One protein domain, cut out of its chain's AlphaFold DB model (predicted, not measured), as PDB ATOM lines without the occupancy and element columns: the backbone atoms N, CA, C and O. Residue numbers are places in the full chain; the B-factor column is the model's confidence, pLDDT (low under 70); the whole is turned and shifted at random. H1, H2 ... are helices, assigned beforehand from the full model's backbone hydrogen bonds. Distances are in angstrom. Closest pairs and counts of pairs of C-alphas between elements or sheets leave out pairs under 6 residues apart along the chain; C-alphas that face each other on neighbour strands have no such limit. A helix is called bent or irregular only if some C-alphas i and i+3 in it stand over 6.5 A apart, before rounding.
ATOM      1  N   GLN A 176      28.738  -0.470  25.298       55.16
ATOM      2  CA  GLN A 176      29.331  -0.068  26.584       55.16
ATOM      3  C   GLN A 176      28.306   0.343  27.659       55.16
ATOM      4  O   GLN A 176      28.565   0.130  28.847       55.16
ATOM      5  N   HIS A 177      27.115   0.856  27.295       54.34
ATOM      6  CA  HIS A 177      26.172   1.447  28.271       54.34
ATOM      7  C   HIS A 177      24.662   1.210  28.041       54.34
ATOM      8  O   HIS A 177      23.856   1.801  28.757       54.34
ATOM      9  N   ILE A 178      24.257   0.307  27.140       54.53
ATOM     10  CA  ILE A 178      22.841   0.042  26.781       54.53
ATOM     11  C   ILE A 178      21.918  -0.203  27.991       54.53
ATOM     12  O   ILE A 178      20.775   0.253  28.001       54.53
ATOM     13  N   ASP A 179      22.420  -0.853  29.044       54.34
ATOM     14  CA  ASP A 179      21.624  -1.237  30.220       54.34
ATOM     15  C   ASP A 179      21.263  -0.068  31.163       54.34
ATOM     16  O   ASP A 179      20.521  -0.267  32.127       54.34
ATOM     17  N   LYS A 180      21.794   1.144  30.944       54.59
ATOM     18  CA  LYS A 180      21.626   2.294  31.859       54.59
ATOM     19  C   LYS A 180      20.692   3.394  31.344       54.59
ATOM     20  O   LYS A 180      20.397   4.321  32.092       54.59
ATOM     21  N   GLU A 181      20.214   3.300  30.107       59.69
ATOM     22  CA  GLU A 181      19.759   4.478  29.352       59.69
ATOM     23  C   GLU A 181      18.233   4.699  29.314       59.69
ATOM     24  O   GLU A 181      17.738   5.553  28.583       59.69
ATOM     25  N   GLY A 182      17.442   3.962  30.097       57.31
ATOM     26  CA  GLY A 182      16.011   4.256  30.243       57.31
ATOM     27  C   GLY A 182      15.146   4.001  28.996       57.31
ATOM     28  O   GLY A 182      13.938   4.220  29.061       57.31
ATOM     29  N   TRP A 183      15.704   3.490  27.886       60.84
ATOM     30  CA  TRP A 183      14.956   3.046  26.691       60.84
ATOM     31  C   TRP A 183      13.939   1.931  26.996       60.84
ATOM     32  O   TRP A 183      13.019   1.661  26.218       60.84
ATOM     33  N   ASP A 184      14.106   1.274  28.143       55.62
ATOM     34  CA  ASP A 184      13.205   0.286  28.723       55.62
ATOM     35  C   ASP A 184      11.961   0.911  29.394       55.62
ATOM     36  O   ASP A 184      10.980   0.207  29.676       55.62
ATOM     37  N   ARG A 185      11.946   2.237  29.605       58.03
ATOM     38  CA  ARG A 185      10.799   2.997  30.117       58.03
ATOM     39  C   ARG A 185       9.780   3.190  28.992       58.03
ATOM     40  O   ARG A 185       9.900   4.042  28.124       58.03
ATOM     41  N   LYS A 186       8.760   2.332  29.010       61.47
ATOM     42  CA  LYS A 186       7.658   2.259  28.034       61.47
ATOM     43  C   LYS A 186       7.054   3.637  27.690       61.47
ATOM     44  O   LYS A 186       6.781   4.403  28.614       61.47
ATOM     45  N   PRO A 187       6.671   3.879  26.417       72.56
ATOM     46  CA  PRO A 187       6.557   2.906  25.317       72.56
ATOM     47  C   PRO A 187       7.887   2.600  24.613       72.56
ATOM     48  O   PRO A 187       8.803   3.411  24.630       72.56
ATOM     49  N   TYR A 188       7.998   1.427  23.984       80.69
ATOM     50  CA  TYR A 188       9.215   1.045  23.257       80.69
ATOM     51  C   TYR A 188       9.297   1.731  21.889       80.69
ATOM     52  O   TYR A 188       8.264   2.045  21.292       80.69
ATOM     53  N   LEU A 189      10.513   1.872  21.344       87.12
ATOM     54  CA  LEU A 189      10.729   2.395  19.989       87.12
ATOM     55  C   LEU A 189       9.894   1.634  18.954       87.12
ATOM     56  O   LEU A 189       9.222   2.248  18.128       87.12
ATOM     57  N   SER A 190       9.865   0.300  19.044       89.88
ATOM     58  CA  SER A 190       9.029  -0.553  18.192       89.88
ATOM     59  C   SER A 190       7.554  -0.143  18.193       89.88
ATOM     60  O   SER A 190       6.900  -0.164  17.152       89.88
ATOM     61  N   ASP A 191       7.024   0.257  19.352       90.12
ATOM     62  CA  ASP A 191       5.623   0.644  19.507       90.12
ATOM     63  C   ASP A 191       5.372   2.001  18.829       90.12
ATOM     64  O   ASP A 191       4.385   2.168  18.111       90.12
ATOM     65  N   TRP A 192       6.301   2.952  18.992       91.31
ATOM     66  CA  TRP A 192       6.259   4.254  18.319       91.31
ATOM     67  C   TRP A 192       6.383   4.136  16.792       91.31
ATOM     68  O   TRP A 192       5.674   4.831  16.058       91.31
ATOM     69  N   ILE A 193       7.237   3.231  16.306       93.00
ATOM     70  CA  ILE A 193       7.392   2.938  14.877       93.00
ATOM     71  C   ILE A 193       6.104   2.324  14.317       93.00
ATOM     72  O   ILE A 193       5.585   2.783  13.301       93.00
ATOM     73  N   ASN A 194       5.557   1.307  14.987       92.38
ATOM     74  CA  ASN A 194       4.358   0.606  14.522       92.38
ATOM     75  C   ASN A 194       3.096   1.479  14.559       92.38
ATOM     76  O   ASN A 194       2.142   1.208  13.828       92.38
ATOM     77  N   ALA A 195       3.083   2.538  15.370       92.50
ATOM     78  CA  ALA A 195       1.971   3.480  15.426       92.50
ATOM     79  C   ALA A 195       1.789   4.292  14.127       92.50
ATOM     80  O   ALA A 195       0.694   4.802  13.888       92.50
ATOM     81  N   ASN A 196       2.824   4.423  13.287       92.19
ATOM     82  CA  ASN A 196       2.748   5.178  12.037       92.19
ATOM     83  C   ASN A 196       3.734   4.640  10.977       92.19
ATOM     84  O   ASN A 196       4.945   4.757  11.165       92.19
ATOM     85  N   PRO A 197       3.255   4.152   9.814       89.94
ATOM     86  CA  PRO A 197       4.120   3.667   8.735       89.94
ATOM     87  C   PRO A 197       5.216   4.650   8.303       89.94
ATOM     88  O   PRO A 197       6.323   4.223   7.978       89.94
ATOM     89  N   SER A 198       4.966   5.966   8.360       93.44
ATOM     90  CA  SER A 198       5.991   6.950   7.998       93.44
ATOM     91  C   SER A 198       7.175   6.967   8.971       93.44
ATOM     92  O   SER A 198       8.271   7.349   8.574       93.44
ATOM     93  N   HIS A 199       6.987   6.557  10.232       94.19
ATOM     94  CA  HIS A 199       8.083   6.416  11.196       94.19
ATOM     95  C   HIS A 199       8.992   5.242  10.827       94.19
ATOM     96  O   HIS A 199      10.209   5.342  10.974       94.19
ATOM     97  N   MET A 200       8.422   4.151  10.312       94.38
ATOM     98  CA  MET A 200       9.187   2.987   9.870       94.38
ATOM     99  C   MET A 200      10.074   3.325   8.674       94.38
ATOM    100  O   MET A 200      11.281   3.097   8.730       94.38
ATOM    101  N   ASP A 201       9.496   3.927   7.633       94.25
ATOM    102  CA  ASP A 201      10.244   4.340   6.440       94.25
ATOM    103  C   ASP A 201      11.364   5.325   6.796       94.25
ATOM    104  O   ASP A 201      12.488   5.222   6.299       94.25
ATOM    105  N   LEU A 202      11.075   6.259   7.704       93.25
ATOM    106  CA  LEU A 202      12.045   7.229   8.192       93.25
ATOM    107  C   LEU A 202      13.172   6.571   8.996       93.25
ATOM    108  O   LEU A 202      14.335   6.881   8.754       93.25
ATOM    109  N   THR A 203      12.851   5.637   9.893       93.75
ATOM    110  CA  THR A 203      13.843   4.893  10.690       93.75
ATOM    111  C   THR A 203      14.769   4.085   9.782       93.75
ATOM    112  O   THR A 203      15.987   4.179   9.899       93.75
ATOM    113  N   ILE A 204      14.203   3.356   8.811       95.56
ATOM    114  CA  ILE A 204      14.968   2.602   7.807       95.56
ATOM    115  C   ILE A 204      15.921   3.530   7.050       95.56
ATOM    116  O   ILE A 204      17.091   3.195   6.870       95.56
ATOM    117  N   LYS A 205      15.434   4.700   6.622       94.00
ATOM    118  CA  LYS A 205      16.239   5.680   5.889       94.00
ATOM    119  C   LYS A 205      17.398   6.219   6.728       94.00
ATOM    120  O   LYS A 205      18.508   6.312   6.219       94.00
ATOM    121  N   VAL A 206      17.152   6.574   7.988       93.38
ATOM    122  CA  VAL A 206      18.186   7.125   8.878       93.38
ATOM    123  C   VAL A 206      19.254   6.077   9.190       93.38
ATOM    124  O   VAL A 206      20.438   6.381   9.070       93.38
ATOM    125  N   ILE A 207      18.862   4.833   9.498       94.06
ATOM    126  CA  ILE A 207      19.820   3.734   9.697       94.06
ATOM    127  C   ILE A 207      20.643   3.515   8.420       94.06
ATOM    128  O   ILE A 207      21.863   3.427   8.491       94.06
ATOM    129  N   ALA A 208      20.005   3.483   7.244       94.50
ATOM    130  CA  ALA A 208      20.704   3.286   5.974       94.50
ATOM    131  C   ALA A 208      21.770   4.363   5.698       94.50
ATOM    132  O   ALA A 208      22.883   4.047   5.281       94.50
ATOM    133  N   GLU A 209      21.440   5.632   5.937       91.62
ATOM    134  CA  GLU A 209      22.381   6.742   5.766       91.62
ATOM    135  C   GLU A 209      23.531   6.686   6.780       91.62
ATOM    136  O   GLU A 209      24.680   6.923   6.402       91.62
ATOM    137  N   LYS A 210      23.252   6.330   8.043       89.44
ATOM    138  CA  LYS A 210      24.295   6.173   9.066       89.44
ATOM    139  C   LYS A 210      25.244   5.022   8.729       89.44
ATOM    140  O   LYS A 210      26.450   5.245   8.731       89.44
ATOM    141  N   LEU A 211      24.721   3.852   8.348       90.62
ATOM    142  CA  LEU A 211      25.529   2.701   7.922       90.62
ATOM    143  C   LEU A 211      26.443   3.051   6.739       90.62
ATOM    144  O   LEU A 211      27.630   2.742   6.768       90.62
ATOM    145  N   ASN A 212      25.920   3.751   5.725       89.56
ATOM    146  CA  ASN A 212      26.730   4.212   4.593       89.56
ATOM    147  C   ASN A 212      27.843   5.179   5.036       89.56
ATOM    148  O   ASN A 212      28.983   5.065   4.593       89.56
ATOM    149  N   SER A 213      27.526   6.124   5.928       86.12
ATOM    150  CA  SER A 213      28.518   7.065   6.455       86.12
ATOM    151  C   SER A 213      29.617   6.376   7.266       86.12
ATOM    152  O   SER A 213      30.750   6.849   7.231       86.12
ATOM    153  N   MET A 214      29.296   5.323   8.019       81.69
ATOM    154  CA  MET A 214      30.274   4.573   8.811       81.69
ATOM    155  C   MET A 214      31.194   3.755   7.915       81.69
ATOM    156  O   MET A 214      32.406   3.913   8.003       81.69
ATOM    157  N   ALA A 215      30.619   2.994   6.981       83.25
ATOM    158  CA  ALA A 215      31.391   2.197   6.034       83.25
ATOM    159  C   ALA A 215      32.379   3.045   5.223       83.25
ATOM    160  O   ALA A 215      33.519   2.643   5.013       83.25
ATOM    161  N   TRP A 216      31.979   4.262   4.832       79.94
ATOM    162  CA  TRP A 216      32.869   5.191   4.133       79.94
ATOM    163  C   TRP A 216      34.080   5.636   4.966       79.94
ATOM    164  O   TRP A 216      35.139   5.904   4.406       79.94
ATOM    165  N   ASN A 217      33.926   5.763   6.286       72.25
ATOM    166  CA  ASN A 217      34.997   6.226   7.171       72.25
ATOM    167  C   ASN A 217      35.986   5.107   7.552       72.25
ATOM    168  O   ASN A 217      37.071   5.423   8.029       72.25
ATOM    169  N   GLU A 218      35.627   3.830   7.377       62.81
ATOM    170  CA  GLU A 218      36.439   2.693   7.834       62.81
ATOM    171  C   GLU A 218      37.395   2.115   6.776       62.81
ATOM    172  O   GLU A 218      38.371   1.469   7.160       62.81
ATOM    173  N   GLN A 219      37.135   2.278   5.470       63.19
ATOM    174  CA  GLN A 219      37.775   1.436   4.442       63.19
ATOM    175  C   GLN A 219      38.249   2.175   3.185       63.19
ATOM    176  O   GLN A 219      37.802   3.283   2.872       63.19
ATOM    177  N   ASP A 220      39.135   1.502   2.436       63.03
ATOM    178  CA  ASP A 220      39.409   1.798   1.032       63.03
ATOM    179  C   ASP A 220      38.064   1.818   0.296       63.03
ATOM    180  O   ASP A 220      37.245   0.918   0.455       63.03
ATOM    181  N   HIS A 221      37.776   2.885  -0.449       70.62
ATOM    182  CA  HIS A 221      36.442   3.192  -0.990       70.62
ATOM    183  C   HIS A 221      35.970   2.245  -2.125       70.62
ATOM    184  O   HIS A 221      35.224   2.652  -3.026       70.62
ATOM    185  N   GLU A 222      36.416   0.988  -2.102       83.12
ATOM    186  CA  GLU A 222      35.968  -0.113  -2.941       83.12
ATOM    187  C   GLU A 222      34.591  -0.620  -2.495       83.12
ATOM    188  O   GLU A 222      34.246  -0.682  -1.316       83.12
ATOM    189  N   ILE A 223      33.754  -0.984  -3.466       85.50
ATOM    190  CA  ILE A 223      32.333  -1.230  -3.203       85.50
ATOM    191  C   ILE A 223      32.062  -2.507  -2.393       85.50
ATOM    192  O   ILE A 223      31.119  -2.533  -1.601       85.50
ATOM    193  N   ASP A 224      32.867  -3.553  -2.579       86.31
ATOM    194  CA  ASP A 224      32.702  -4.826  -1.865       86.31
ATOM    195  C   ASP A 224      33.074  -4.674  -0.382       86.31
ATOM    196  O   ASP A 224      32.382  -5.189   0.497       86.31
ATOM    197  N   ASP A 225      34.106  -3.880  -0.118       85.25
ATOM    198  CA  ASP A 225      34.575  -3.470   1.202       85.25
ATOM    199  C   ASP A 225      33.500  -2.650   1.936       85.25
ATOM    200  O   ASP A 225      33.027  -3.042   3.012       85.25
ATOM    201  N   LEU A 226      32.950  -1.622   1.279       83.44
ATOM    202  CA  LEU A 226      31.806  -0.862   1.800       83.44
ATOM    203  C   LEU A 226      30.604  -1.762   2.129       83.44
ATOM    204  O   LEU A 226      29.931  -1.566   3.142       83.44
ATOM    205  N   PHE A 227      30.306  -2.759   1.291       91.50
ATOM    206  CA  PHE A 227      29.183  -3.669   1.524       91.50
ATOM    207  C   PHE A 227      29.402  -4.590   2.719       91.50
ATOM    208  O   PHE A 227      28.435  -4.851   3.439       91.50
ATOM    209  N   ASN A 228      30.628  -5.073   2.917       89.12
ATOM    210  CA  ASN A 228      30.986  -5.900   4.063       89.12
ATOM    211  C   ASN A 228      30.922  -5.091   5.362       89.12
ATOM    212  O   ASN A 228      30.329  -5.564   6.330       89.12
ATOM    213  N   SER A 229      31.452  -3.859   5.367       86.62
ATOM    214  CA  SER A 229      31.338  -2.964   6.526       86.62
ATOM    215  C   SER A 229      29.867  -2.674   6.845       86.62
ATOM    216  O   SER A 229      29.444  -2.911   7.968       86.62
ATOM    217  N   ILE A 230      29.020  -2.329   5.862       89.62
ATOM    218  CA  ILE A 230      27.574  -2.120   6.095       89.62
ATOM    219  C   ILE A 230      26.908  -3.313   6.798       89.62
ATOM    220  O   ILE A 230      26.042  -3.109   7.648       89.62
ATOM    221  N   GLU A 231      27.246  -4.549   6.419       91.50
ATOM    222  CA  GLU A 231      26.666  -5.734   7.061       91.50
ATOM    223  C   GLU A 231      27.152  -5.908   8.501       91.50
ATOM    224  O   GLU A 231      26.324  -6.181   9.369       91.50
ATOM    225  N   LEU A 232      28.445  -5.696   8.753       88.44
ATOM    226  CA  LEU A 232      29.031  -5.749  10.092       88.44
ATOM    227  C   LEU A 232      28.429  -4.675  11.010       88.44
ATOM    228  O   LEU A 232      27.984  -4.963  12.118       88.44
ATOM    229  N   GLU A 233      28.344  -3.442  10.516       86.38
ATOM    230  CA  GLU A 233      27.798  -2.295  11.241       86.38
ATOM    231  C   GLU A 233      26.315  -2.454  11.575       86.38
ATOM    232  O   GLU A 233      25.822  -1.950  12.585       86.38
ATOM    233  N   ALA A 234      25.575  -3.185  10.744       90.50
ATOM    234  CA  ALA A 234      24.154  -3.400  10.938       90.50
ATOM    235  C   ALA A 234      23.823  -4.357  12.098       90.50
ATOM    236  O   ALA A 234      22.681  -4.352  12.571       90.50
ATOM    237  N   GLU A 235      24.783  -5.162  12.568       89.06
ATOM    238  CA  GLU A 235      24.562  -6.140  13.640       89.06
ATOM    239  C   GLU A 235      24.104  -5.481  14.946       89.06
ATOM    240  O   GLU A 235      23.242  -6.031  15.636       89.06
ATOM    241  N   VAL A 236      24.570  -4.259  15.233       85.25
ATOM    242  CA  VAL A 236      24.197  -3.521  16.451       85.25
ATOM    243  C   VAL A 236      22.689  -3.278  16.557       85.25
ATOM    244  O   VAL A 236      22.131  -3.226  17.646       85.25
ATOM    245  N   PHE A 237      21.977  -3.185  15.433       88.44
ATOM    246  CA  PHE A 237      20.533  -2.952  15.421       88.44
ATOM    247  C   PHE A 237      19.702  -4.235  15.559       88.44
ATOM    248  O   PHE A 237      18.477  -4.163  15.685       88.44
ATOM    249  N   LEU A 238      20.329  -5.414  15.495       88.00
ATOM    250  CA  LEU A 238      19.641  -6.703  15.600       88.00
ATOM    251  C   LEU A 238      19.438  -7.165  17.044       88.00
ATOM    252  O   LEU A 238      18.656  -8.091  17.266       88.00
ATOM    253  N   VAL A 239      20.103  -6.527  18.008       83.94
ATOM    254  CA  VAL A 239      19.971  -6.828  19.434       83.94
ATOM    255  C   VAL A 239      18.565  -6.416  19.910       83.94
ATOM    256  O   VAL A 239      18.226  -5.229  19.869       83.94
ATOM    257  N   PRO A 240      17.701  -7.360  20.336       71.00
ATOM    258  CA  PRO A 240      16.312  -7.063  20.710       71.00
ATOM    259  C   PRO A 240      16.172  -6.010  21.815       71.00
ATOM    260  O   PRO A 240      15.213  -5.229  21.813       71.00
ATOM    261  N   GLU A 241      17.132  -5.983  22.736       74.56
ATOM    262  CA  GLU A 241      17.224  -5.074  23.874       74.56
ATOM    263  C   GLU A 241      17.427  -3.615  23.438       74.56
ATOM    264  O   GLU A 241      17.061  -2.704  24.174       74.56
ATOM    265  N   HIS A 242      17.876  -3.368  22.202       79.75
ATOM    266  CA  HIS A 242      18.068  -2.019  21.654       79.75
ATOM    267  C   HIS A 242      16.760  -1.351  21.195       79.75
ATOM    268  O   HIS A 242      16.777  -0.307  20.555       79.75
ATOM    269  N   GLY A 243      15.596  -1.924  21.514       81.44
ATOM    270  CA  GLY A 243      14.296  -1.256  21.383       81.44
ATOM    271  C   GLY A 243      13.511  -1.567  20.105       81.44
ATOM    272  O   GLY A 243      12.302  -1.317  20.074       81.44
ATOM    273  N   LEU A 244      14.136  -2.170  19.084       87.00
ATOM    274  CA  LEU A 244      13.444  -2.606  17.861       87.00
ATOM    275  C   LEU A 244      12.681  -3.931  18.020       87.00
ATOM    276  O   LEU A 244      11.755  -4.181  17.251       87.00
ATOM    277  N   LYS A 245      13.027  -4.775  19.000       87.12
ATOM    278  CA  LYS A 245      12.338  -6.046  19.287       87.12
ATOM    279  C   LYS A 245      12.089  -6.918  18.038       87.12
ATOM    280  O   LYS A 245      13.013  -7.276  17.318       87.12
ATOM    281  N   ASP A 246      10.832  -7.288  17.789       89.25
ATOM    282  CA  ASP A 246      10.371  -8.207  16.753       89.25
ATOM    283  C   ASP A 246      10.455  -7.621  15.337       89.25
ATOM    284  O   ASP A 246      10.522  -8.379  14.366       89.25
ATOM    285  N   ILE A 247      10.524  -6.292  15.201       91.75
ATOM    286  CA  ILE A 247      10.674  -5.624  13.899       91.75
ATOM    287  C   ILE A 247      12.138  -5.380  13.504       91.75
ATOM    288  O   ILE A 247      12.390  -4.956  12.372       91.75
ATOM    289  N   ALA A 248      13.105  -5.699  14.375       91.62
ATOM    290  CA  ALA A 248      14.536  -5.476  14.147       91.62
ATOM    291  C   ALA A 248      15.021  -6.090  12.827       91.62
ATOM    292  O   ALA A 248      15.501  -5.385  11.942       91.62
ATOM    293  N   VAL A 249      14.795  -7.394  12.628       94.38
ATOM    294  CA  VAL A 249      15.239  -8.116  11.419       94.38
ATOM    295  C   VAL A 249      14.669  -7.499  10.140       94.38
ATOM    296  O   VAL A 249      15.351  -7.455   9.115       94.38
ATOM    297  N   PHE A 250      13.417  -7.035  10.170       95.19
ATOM    298  CA  PHE A 250      12.789  -6.412   9.008       95.19
ATOM    299  C   PHE A 250      13.421  -5.053   8.691       95.19
ATOM    300  O   PHE A 250      13.837  -4.831   7.551       95.19
ATOM    301  N   ILE A 251      13.520  -4.175   9.694       95.00
ATOM    302  CA  ILE A 251      14.087  -2.829   9.546       95.00
ATOM    303  C   ILE A 251      15.539  -2.913   9.088       95.00
ATOM    304  O   ILE A 251      15.896  -2.284   8.094       95.00
ATOM    305  N   VAL A 252      16.350  -3.744   9.741       95.25
ATOM    306  CA  VAL A 252      17.781  -3.869   9.446       95.25
ATOM    307  C   VAL A 252      18.015  -4.386   8.029       95.25
ATOM    308  O   VAL A 252      18.795  -3.798   7.287       95.25
ATOM    309  N   LYS A 253      17.272  -5.404   7.571       96.81
ATOM    310  CA  LYS A 253      17.381  -5.885   6.180       96.81
ATOM    311  C   LYS A 253      17.060  -4.802   5.152       96.81
ATOM    312  O   LYS A 253      17.709  -4.727   4.109       96.81
ATOM    313  N   LYS A 254      16.041  -3.981   5.417       97.81
ATOM    314  CA  LYS A 254      15.674  -2.862   4.541       97.81
ATOM    315  C   LYS A 254      16.724  -1.755   4.581       97.81
ATOM    316  O   LYS A 254      17.063  -1.225   3.525       97.81
ATOM    317  N   ALA A 255      17.262  -1.457   5.760       97.25
ATOM    318  CA  ALA A 255      18.294  -0.450   5.943       97.25
ATOM    319  C   ALA A 255      19.610  -0.851   5.263       97.25
ATOM    320  O   ALA A 255      20.163  -0.036   4.536       97.25
ATOM    321  N   ILE A 256      20.049  -2.112   5.375       97.38
ATOM    322  CA  ILE A 256      21.217  -2.648   4.649       97.38
ATOM    323  C   ILE A 256      21.038  -2.470   3.138       97.38
ATOM    324  O   ILE A 256      21.934  -1.977   2.458       97.38
ATOM    325  N   ALA A 257      19.875  -2.843   2.593       97.12
ATOM    326  CA  ALA A 257      19.612  -2.686   1.164       97.12
ATOM    327  C   ALA A 257      19.674  -1.211   0.723       97.12
ATOM    328  O   ALA A 257      20.242  -0.913  -0.327       97.12
ATOM    329  N   GLY A 258      19.126  -0.298   1.532       96.50
ATOM    330  CA  GLY A 258      19.216   1.144   1.297       96.50
ATOM    331  C   GLY A 258      20.647   1.679   1.400       96.50
ATOM    332  O   GLY A 258      21.074   2.434   0.535       96.50
ATOM    333  N   ALA A 259      21.407   1.248   2.407       94.75
ATOM    334  CA  ALA A 259      22.791   1.657   2.627       94.75
ATOM    335  C   ALA A 259      23.691   1.227   1.466       94.75
ATOM    336  O   ALA A 259      24.464   2.032   0.965       94.75
ATOM    337  N   LYS A 260      23.536  -0.010   0.973       94.50
ATOM    338  CA  LYS A 260      24.288  -0.510  -0.188       94.50
ATOM    339  C   LYS A 260      23.985   0.279  -1.459       94.50
ATOM    340  O   LYS A 260      24.876   0.503  -2.273       94.50
ATOM    341  N   GLU A 261      22.741   0.713  -1.638       94.06
ATOM    342  CA  GLU A 261      22.381   1.569  -2.768       94.06
ATOM    343  C   GLU A 261      23.008   2.967  -2.649       94.06
ATOM    344  O   GLU A 261      23.577   3.466  -3.619       94.06
ATOM    345  N   LEU A 262      22.994   3.559  -1.452       91.69
ATOM    346  CA  LEU A 262      23.690   4.820  -1.182       91.69
ATOM    347  C   LEU A 262      25.207   4.692  -1.393       91.69
ATOM    348  O   LEU A 262      25.807   5.570  -2.010       91.69
ATOM    349  N   ALA A 263      25.818   3.594  -0.946       89.81
ATOM    350  CA  ALA A 263      27.245   3.329  -1.109       89.81
ATOM    351  C   ALA A 263      27.655   3.252  -2.584       89.81
ATOM    352  O   ALA A 263      28.664   3.844  -2.958       89.81
ATOM    353  N   ARG A 264      26.846   2.616  -3.449       89.94
ATOM    354  CA  ARG A 264      27.085   2.627  -4.906       89.94
ATOM    355  C   ARG A 264      27.112   4.043  -5.460       89.94
ATOM    356  O   ARG A 264      28.082   4.429  -6.100       89.94
ATOM    357  N   GLN A 265      26.071   4.822  -5.170       87.56
ATOM    358  CA  GLN A 265      25.947   6.197  -5.661       87.56
ATOM    359  C   GLN A 265      27.109   7.077  -5.181       87.56
ATOM    360  O   GLN A 265      27.638   7.885  -5.937       87.56
ATOM    361  N   THR A 266      27.518   6.896  -3.927       82.50
ATOM    362  CA  THR A 266      28.604   7.652  -3.292       82.50
ATOM    363  C   THR A 266      29.971   7.268  -3.875       82.50
ATOM    364  O   THR A 266      30.767   8.144  -4.209       82.50
ATOM    365  N   SER A 267      30.218   5.966  -4.073       81.12
ATOM    366  CA  SER A 267      31.439   5.440  -4.700       81.12
ATOM    367  C   SER A 267      31.580   5.920  -6.150       81.12
ATOM    368  O   SER A 267      32.638   6.414  -6.533       81.12
ATOM    369  N   GLU A 268      30.493   5.905  -6.933       83.06
ATOM    370  CA  GLU A 268      30.469   6.434  -8.307       83.06
ATOM    371  C   GLU A 268      30.781   7.939  -8.381       83.06
ATOM    372  O   GLU A 268      31.378   8.405  -9.353       83.06
ATOM    373  N   GLN A 269      30.386   8.707  -7.362       81.88
ATOM    374  CA  GLN A 269      30.625  10.151  -7.280       81.88
ATOM    375  C   GLN A 269      32.027  10.503  -6.757       81.88
ATOM    376  O   GLN A 269      32.492  11.622  -6.980       81.88
ATOM    377  N   GLY A 270      32.711   9.571  -6.082       76.75
ATOM    378  CA  GLY A 270      34.052   9.777  -5.527       76.75
ATOM    379  C   GLY A 270      34.113  10.830  -4.415       76.75
ATOM    380  O   GLY A 270      35.166  11.421  -4.180       76.75
ATOM    381  N   SER A 271      32.990  11.105  -3.753       77.06
ATOM    382  CA  SER A 271      32.881  12.109  -2.693       77.06
ATOM    383  C   SER A 271      32.303  11.495  -1.430       77.06
ATOM    384  O   SER A 271      31.360  10.715  -1.518       77.06
ATOM    385  N   LYS A 272      32.809  11.912  -0.264       77.19
ATOM    386  CA  LYS A 272      32.270  11.514   1.042       77.19
ATOM    387  C   LYS A 272      30.751  11.744   1.089       77.19
ATOM    388  O   LYS A 272      30.307  12.826   0.686       77.19
ATOM    389  N   PRO A 273      29.955  10.773   1.570       79.94
ATOM    390  CA  PRO A 273      28.524  10.979   1.703       79.94
ATOM    391  C   PRO A 273      28.274  12.104   2.718       79.94
ATOM    392  O   PRO A 273      29.038  12.238   3.681       79.94
ATOM    393  N   PRO A 274      27.229  12.929   2.527       78.12
ATOM    394  CA  PRO A 274      26.867  13.934   3.517       78.12
ATOM    395  C   PRO A 274      26.562  13.255   4.852       78.12
ATOM    396  O   PRO A 274      26.087  12.114   4.887       78.12
ATOM    397  N   HIS A 275      26.803  13.959   5.956       80.56
ATOM    398  CA  HIS A 275      26.437  13.423   7.252       80.56
ATOM    399  C   HIS A 275      24.911  13.294   7.327       80.56
ATOM    400  O   HIS A 275      24.176  14.187   6.902       80.56
ATOM    401  N   PHE A 276      24.402  12.198   7.896       82.69
ATOM    402  CA  PHE A 276      22.956  11.928   7.927       82.69
ATOM    403  C   PHE A 276      22.151  13.008   8.681       82.69
ATOM    404  O   PHE A 276      20.944  13.148   8.467       82.69
ATOM    405  N   LEU A 277      22.821  13.798   9.532       82.81
ATOM    406  CA  LEU A 277      22.239  14.943  10.238       82.81
ATOM    407  C   LEU A 277      22.292  16.276   9.483       82.81
ATOM    408  O   LEU A 277      21.604  17.203   9.901       82.81
TER     409      LEU A 277
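What this domain is: This is residues 176 to 277 of the 282 residues of an uncharacterized protein of hydrothermal vent metagenome (UniProt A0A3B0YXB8). H3 and H4 fold back on each other as a helical hairpin, and the long helix H2 crosses over one side of both, nearest to H4. The short helix H1 makes a corner with H2 at the end where H2 begins, and loose tails without named elements precede H1 and follow H4. Look for 102 printed residues with four named helices, H1, H2, H3 and H4 in chain order, and no named strand; the class is all helix. The whole is compact, with a radius of gyration of the C-alphas of 14.4 A and spans of 43 by 31 by 23 A.

Where its parts are: Begin at Gln 176, whose C-alpha is at (29.331, -0.068, 26.584); residues 176 to 188 hold no named element. Find C-alpha 189 at (10.729, 2.395, 19.989), where H1 begins; it takes residues 189 to 194 and is 8.6 A long. H2, residues 197 to 218, runs 32.3 A. H3, residues 223 to 238, runs 23.3 A; it is neither bent nor irregular, but only just: C-alphas 233 and 236 are 6.5 A apart. H4, residues 245 to 269, runs 36.1 A to C-alpha 269 at (30.625, 10.151, -7.280). H4 is irregular, with C-alphas 246 and 249 7.2 A apart, and has a kink of 29 degrees near residue 252.

How they stand to each other: Start with H2 and H4, the hubs, each touching three other helices. They touch at a steep tilt of 52 degrees, the same way; their closest C-alphas, of Ala 208 and Ala 259, are 4.3 A apart. H3 and H4 form the hairpin and touch at a shallow tilt of 22 degrees, opposite ways, with the C-alphas of Leu 238 and Ala 248 closest at 5.4 A. H2 touches H3 with residues 211 to 218 alone, at a steep tilt of 52 degrees, opposite ways; the closest C-alphas are those of Ala 215 and Ser 229, at 5.2 A. H1 and H2 touch only at the corner by their link, with the C-alphas of Ile 193 and His 199 closest at 5.1 A. H1 and H4 only just touch, with 3 pairs of C-alphas within 8 A; the closest are those of Ser 190 and Lys 245, at 6.5 A. H1 and H3 are apart. The helix packing is mostly crossed, with one of four tilts shallow. In H1 and H2 every O i to N i+4 pair is within hydrogen-bond range, against 8 of 12 in H3 and 19 of 21 in H4.

The domain as a whole: The two C-alphas farthest apart, of Lys 186 and Gly 270, are 43.4 A apart. The printed part has no cut. The links H1 to H2 and H2 to H3 are tight, and H3 to H4 is short. Look in the B-factor column for pLDDT under 70 at residues 176 to 186 and 218 to 220; the mean of the printed part is 83.8.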